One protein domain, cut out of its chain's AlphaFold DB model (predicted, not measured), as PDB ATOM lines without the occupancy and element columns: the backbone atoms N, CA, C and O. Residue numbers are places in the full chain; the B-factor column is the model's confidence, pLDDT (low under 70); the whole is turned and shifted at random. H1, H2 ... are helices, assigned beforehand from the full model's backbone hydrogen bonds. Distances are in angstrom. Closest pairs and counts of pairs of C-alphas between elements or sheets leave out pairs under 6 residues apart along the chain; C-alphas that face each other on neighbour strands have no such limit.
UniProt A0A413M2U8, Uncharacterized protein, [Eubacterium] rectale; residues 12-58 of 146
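This is residues 12 to 58 of the 146 residues of an uncharacterized protein of [Eubacterium] rectale (UniProt A0A413M2U8). Two helices make an open V: H1 runs to the corner, a short link turns there, and H2 runs away, its residues 50 to 56 sticking out free. Residues 12 to 18 lead into the far end of H1. The printed part has 47 residues, with two named helices, H1 then H2, and no named strand; the class is all helix. The whole is loose, with a radius of gyration of the C-alphas of 12.3 A, and flat, spanning 37 by 24 by 13 A.

H1, residues 19 to 33, and H2, residues 40 to 56, are close but not clearly touching; their closest C-alphas, of Leu 32 and Gln 40, are 7.1 A apart. They stand at a steep tilt of 63 degrees, opposite ways. Every O i to N i+4 pair is within hydrogen-bond range in H2, and 9 of 11 in H1.

H1 begins at C-alpha 19 (-3.054, 54.137, -24.889) and is 21.1 A long. H2 is 23.9 A long and ends at C-alpha 56 (11.242, 27.389, -21.985).

The C-alphas farthest apart, of Asp 17 and Glu 58, are 37.9 A apart. The printed part has no cut. Residue 58 has pLDDT under 70.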
ATOM      1  N   CYS A  12       6.230  42.897 -34.414       78.62
ATOM      2  CA  CYS A  12       5.740  43.730 -33.309       78.62
ATOM      3  C   CYS A  12       5.764  45.217 -33.696       78.62
ATOM      4  O   CYS A  12       6.822  45.764 -34.004       78.62
ATOM      5  N   ARG A  13       4.601  45.881 -33.666       88.06
ATOM      6  CA  ARG A  13       4.464  47.339 -33.835       88.06
ATOM      7  C   ARG A  13       3.748  47.923 -32.628       88.06
ATOM      8  O   ARG A  13       2.666  47.459 -32.288       88.06
ATOM      9  N   LEU A  14       4.356  48.944 -32.034       88.94
ATOM     10  CA  LEU A  14       3.772  49.749 -30.968       88.94
ATOM     11  C   LEU A  14       3.391  51.107 -31.548       88.94
ATOM     12  O   LEU A  14       4.190  51.709 -32.272       88.94
ATOM     13  N   TYR A  15       2.187  51.579 -31.242       90.94
ATOM     14  CA  TYR A  15       1.680  52.846 -31.764       90.94
ATOM     15  C   TYR A  15       1.516  53.885 -30.653       90.94
ATOM     16  O   TYR A  15       1.027  53.584 -29.572       90.94
ATOM     17  N   MET A  16       1.910  55.132 -30.913       87.50
ATOM     18  CA  MET A  16       1.873  56.209 -29.909       87.50
ATOM     19  C   MET A  16       0.455  56.635 -29.514       87.50
ATOM     20  O   MET A  16       0.234  57.108 -28.404       87.50
ATOM     21  N   ASP A  17      -0.493  56.497 -30.437       90.88
ATOM     22  CA  ASP A  17      -1.904  56.858 -30.283       90.88
ATOM     23  C   ASP A  17      -2.714  55.786 -29.541       90.88
ATOM     24  O   ASP A  17      -3.793  56.063 -29.013       90.88
ATOM     25  N   ARG A  18      -2.186  54.562 -29.444       92.44
ATOM     26  CA  ARG A  18      -2.794  53.498 -28.658       92.44
ATOM     27  C   ARG A  18      -2.362  53.629 -27.199       92.44
ATOM     28  O   ARG A  18      -1.203  53.415 -26.854       92.44
ATOM     29  N   GLN A  19      -3.318  53.903 -26.314       88.81
ATOM     30  CA  GLN A  19      -3.054  54.137 -24.889       88.81
ATOM     31  C   GLN A  19      -2.286  52.990 -24.196       88.81
ATOM     32  O   GLN A  19      -1.449  53.252 -23.332       88.81
ATOM     33  N   SER A  20      -2.541  51.726 -24.571       85.06
ATOM     34  CA  SER A  20      -1.808  50.562 -24.040       85.06
ATOM     35  C   SER A  20      -0.323  50.603 -24.391       85.06
ATOM     36  O   SER A  20       0.529  50.323 -23.549       85.06
ATOM     37  N   ASP A  21      -0.020  51.001 -25.621       93.94
ATOM     38  CA  ASP A  21       1.325  50.991 -26.180       93.94
ATOM     39  C   ASP A  21       2.094  52.228 -25.719       93.94
ATOM     40  O   ASP A  21       3.278  52.135 -25.411       93.94
ATOM     41  N   ALA A  22       1.416  53.373 -25.588       93.44
ATOM     42  CA  ALA A  22       2.000  54.616 -25.095       93.44
ATOM     43  C   ALA A  22       2.648  54.449 -23.710       93.44
ATOM     44  O   ALA A  22       3.714  55.004 -23.446       93.44
ATOM     45  N   ASN A  23       2.036  53.656 -22.824       92.50
ATOM     46  CA  ASN A  23       2.607  53.350 -21.512       92.50
ATOM     47  C   ASN A  23       3.881  52.502 -21.617       92.50
ATOM     48  O   ASN A  23       4.851  52.755 -20.901       92.50
ATOM     49  N   ILE A  24       3.887  51.516 -22.517       91.81
ATOM     50  CA  ILE A  24       5.054  50.666 -22.773       91.81
ATOM     51  C   ILE A  24       6.187  51.520 -23.337       91.81
ATOM     52  O   ILE A  24       7.286  51.507 -22.797       91.81
ATOM     53  N   LEU A  25       5.899  52.320 -24.361       92.81
ATOM     54  CA  LEU A  25       6.860  53.190 -25.034       92.81
ATOM     55  C   LEU A  25       7.515  54.175 -24.059       92.81
ATOM     56  O   LEU A  25       8.737  54.213 -23.973       92.81
ATOM     57  N   LYS A  26       6.725  54.850 -23.213       93.75
ATOM     58  CA  LYS A  26       7.259  55.713 -22.144       93.75
ATOM     59  C   LYS A  26       8.209  54.975 -21.200       93.75
ATOM     60  O   LYS A  26       9.200  55.546 -20.749       93.75
ATOM     61  N   LYS A  27       7.902  53.720 -20.863       93.50
ATOM     62  CA  LYS A  27       8.747  52.907 -19.982       93.50
ATOM     63  C   LYS A  27      10.045  52.501 -20.681       93.50
ATOM     64  O   LYS A  27      11.098  52.611 -20.062       93.50
ATOM     65  N   LEU A  28       9.980  52.091 -21.949       92.94
ATOM     66  CA  LEU A  28      11.164  51.771 -22.751       92.94
ATOM     67  C   LEU A  28      12.080  52.990 -22.897       92.94
ATOM     68  O   LEU A  28      13.275  52.880 -22.632       92.94
ATOM     69  N   ASP A  29      11.516  54.152 -23.227       94.25
ATOM     70  CA  ASP A  29      12.265  55.404 -23.361       94.25
ATOM     71  C   ASP A  29      12.959  55.772 -22.053       94.25
ATOM     72  O   ASP A  29      14.152  56.069 -22.040       94.25
ATOM     73  N   ARG A  30      12.245  55.677 -20.926       96.00
ATOM     74  CA  ARG A  30      12.837  55.931 -19.614       96.00
ATOM     75  C   ARG A  30      14.006  54.991 -19.322       96.00
ATOM     76  O   ARG A  30      15.029  55.446 -18.836       96.00
ATOM     77  N   MET A  31      13.886  53.701 -19.629       94.94
ATOM     78  CA  MET A  31      14.970  52.738 -19.396       94.94
ATOM     79  C   MET A  31      16.214  53.029 -20.248       94.94
ATOM     80  O   MET A  31      17.328  52.727 -19.817       94.94
ATOM     81  N   LEU A  32      16.039  53.634 -21.427       94.19
ATOM     82  CA  LEU A  32      17.142  54.095 -22.271       94.19
ATOM     83  C   LEU A  32      17.757  55.398 -21.746       94.19
ATOM     84  O   LEU A  32      18.978  55.506 -21.677       94.19
ATOM     85  N   VAL A  33      16.933  56.364 -21.329       96.25
ATOM     86  CA  VAL A  33      17.388  57.645 -20.757       96.25
ATOM     87  C   VAL A  33      18.122  57.441 -19.432       96.25
ATOM     88  O   VAL A  33      19.188  58.014 -19.227       96.25
ATOM     89  N   ASP A  34      17.591  56.579 -18.564       94.50
ATOM     90  CA  ASP A  34      18.179  56.234 -17.265       94.50
ATOM     91  C   ASP A  34      19.460  55.380 -17.425       94.50
ATOM     92  O   ASP A  34      20.098  55.026 -16.435       94.50
ATOM     93  N   GLY A  35      19.840  55.013 -18.658       91.38
ATOM     94  CA  GLY A  35      21.049  54.241 -18.953       91.38
ATOM     95  C   GLY A  35      20.998  52.792 -18.467       91.38
ATOM     96  O   GLY A  35      22.036  52.141 -18.377       91.38
ATOM     97  N   SER A  36      19.803  52.265 -18.162       92.69
ATOM     98  CA  SER A  36      19.629  50.862 -17.751       92.69
ATOM     99  C   SER A  36      20.024  49.893 -18.867       92.69
ATOM    100  O   SER A  36      20.436  48.769 -18.594       92.69
ATOM    101  N   PHE A  37      19.915  50.343 -20.120       94.56
ATOM    102  CA  PHE A  37      20.406  49.643 -21.296       94.56
ATOM    103  C   PHE A  37      21.204  50.599 -22.186       94.56
ATOM    104  O   PHE A  37      20.811  51.754 -22.344       94.56
ATOM    105  N   PRO A  38      22.293  50.127 -22.818       91.06
ATOM    106  CA  PRO A  38      23.148  50.977 -23.644       91.06
ATOM    107  C   PRO A  38      22.479  51.406 -24.957       91.06
ATOM    108  O   PRO A  38      22.850  52.424 -25.535       91.06
ATOM    109  N   ASN A  39      21.526  50.620 -25.467       93.12
ATOM    110  CA  ASN A  39      20.747  50.939 -26.659       93.12
ATOM    111  C   ASN A  39      19.458  50.100 -26.719       93.12
ATOM    112  O   ASN A  39      19.272  49.145 -25.961       93.12
ATOM    113  N   GLN A  40      18.584  50.446 -27.667       91.75
ATOM    114  CA  GLN A  40      17.311  49.760 -27.884       91.75
ATOM    115  C   GLN A  40      17.485  48.277 -28.251       91.75
ATOM    116  O   GLN A  40      16.689  47.447 -27.825       91.75
ATOM    117  N   THR A  41      18.521  47.925 -29.011       92.50
ATOM    118  CA  THR A  41      18.776  46.540 -29.429       92.50
ATOM    119  C   THR A  41      19.054  45.634 -28.234       92.50
ATOM    120  O   THR A  41      18.472  44.558 -28.148       92.50
ATOM    121  N   GLU A  42      19.903  46.060 -27.300       94.94
ATOM    122  CA  GLU A  42      20.221  45.288 -26.091       94.94
ATOM    123  C   GLU A  42      19.015  45.178 -25.155       94.94
ATOM    124  O   GLU A  42      18.756  44.106 -24.609       94.94
ATOM    125  N   LEU A  43      18.216  46.244 -25.046       94.06
ATOM    126  CA  LEU A  43      16.941  46.200 -24.332       94.06
ATOM    127  C   LEU A  43      16.005  45.137 -24.930       94.06
ATOM    128  O   LEU A  43      15.422  44.337 -24.198       94.06
ATOM    129  N   ILE A  44      15.872  45.105 -26.260       91.69
ATOM    130  CA  ILE A  44      14.994  44.152 -26.954       91.69
ATOM    131  C   ILE A  44      15.523  42.724 -26.807       91.69
ATOM    132  O   ILE A  44      14.742  41.829 -26.492       91.69
ATOM    133  N   LYS A  45      16.832  42.503 -26.988       92.88
ATOM    134  CA  LYS A  45      17.457  41.187 -26.784       92.88
ATOM    135  C   LYS A  45      17.178  40.664 -25.383       92.88
ATOM    136  O   LYS A  45      16.676  39.552 -25.255       92.88
ATOM    137  N   ARG A  46      17.407  41.487 -24.354       94.00
ATOM    138  CA  ARG A  46      17.162  41.080 -22.969       94.00
ATOM    139  C   ARG A  46      15.687  40.785 -22.704       94.00
ATOM    140  O   ARG A  46      15.378  39.841 -21.989       94.00
ATOM    141  N   GLY A  47      14.778  41.560 -23.294       92.12
ATOM    142  CA  GLY A  47      13.342  41.283 -23.220       92.12
ATOM    143  C   GLY A  47      12.962  39.932 -23.835       92.12
ATOM    144  O   GLY A  47      12.175  39.196 -23.247       92.12
ATOM    145  N   ILE A  48      13.549  39.581 -24.983       91.06
ATOM    146  CA  ILE A  48      13.327  38.283 -25.638       91.06
ATOM    147  C   ILE A  48      13.929  37.142 -24.815       91.06
ATOM    148  O   ILE A  48      13.286  36.107 -24.682       91.06
ATOM    149  N   GLU A  49      15.126  37.320 -24.253       93.31
ATOM    150  CA  GLU A  49      15.748  36.334 -23.357       93.31
ATOM    151  C   GLU A  49      14.851  36.021 -22.158       93.31
ATOM    152  O   GLU A  49      14.618  34.851 -21.874       93.31
ATOM    153  N   LEU A  50      14.299  37.048 -21.503       92.69
ATOM    154  CA  LEU A  50      13.401  36.871 -20.359       92.69
ATOM    155  C   LEU A  50      12.116  36.135 -20.751       92.69
ATOM    156  O   LEU A  50      11.704  35.220 -20.051       92.69
ATOM    157  N   ALA A  51      11.509  36.493 -21.887       91.19
ATOM    158  CA  ALA A  51      10.330  35.789 -22.389       91.19
ATOM    159  C   ALA A  51      10.647  34.335 -22.786       91.19
ATOM    160  O   ALA A  51       9.814  33.448 -22.631       91.19
ATOM    161  N   TYR A  52      11.848  34.072 -23.308       89.62
ATOM    162  CA  TYR A  52      12.288  32.717 -23.629       89.62
ATOM    163  C   TYR A  52      12.489  31.882 -22.362       89.62
ATOM    164  O   TYR A  52      12.050  30.741 -22.322       89.62
ATOM    165  N   GLU A  53      13.108  32.453 -21.332       89.19
ATOM    166  CA  GLU A  53      13.285  31.815 -20.025       89.19
ATOM    167  C   GLU A  53      11.939  31.581 -19.318       89.19
ATOM    168  O   GLU A  53      11.745  30.530 -18.727       89.19
ATOM    169  N   GLU A  54      10.963  32.480 -19.452       89.19
ATOM    170  CA  GLU A  54       9.608  32.273 -18.916       89.19
ATOM    171  C   GLU A  54       8.867  31.104 -19.592       89.19
ATOM    172  O   GLU A  54       8.115  30.384 -18.941       89.19
ATOM    173  N   VAL A  55       9.057  30.914 -20.902       90.81
ATOM    174  CA  VAL A  55       8.334  29.889 -21.679       90.81
ATOM    175  C   VAL A  55       9.061  28.542 -21.706       90.81
ATOM    176  O   VAL A  55       8.417  27.496 -21.743       90.81
ATOM    177  N   TYR A  56      10.392  28.562 -21.752       88.25
ATOM    178  CA  TYR A  56      11.242  27.389 -21.985       88.25
ATOM    179  C   TYR A  56      12.354  27.220 -20.954       88.25
ATOM    180  O   TYR A  56      13.091  26.237 -21.025       88.25
ATOM    181  N   GLY A  57      12.533  28.174 -20.044       83.25
ATOM    182  CA  GLY A  57      13.386  27.945 -18.895       83.25
ATOM    183  C   GLY A  57      12.763  26.828 -18.075       83.25
ATOM    184  O   GLY A  57      11.622  26.932 -17.633       83.25
ATOM    185  N   GLU A  58      13.515  25.746 -17.887       69.69
ATOM    186  CA  GLU A  58      13.279  24.851 -16.758       69.69
ATOM    187  C   GLU A  58      13.156  25.721 -15.504       69.69
ATOM    188  O   GLU A  58      13.844  26.745 -15.406       69.69
TER     189      GLU A  58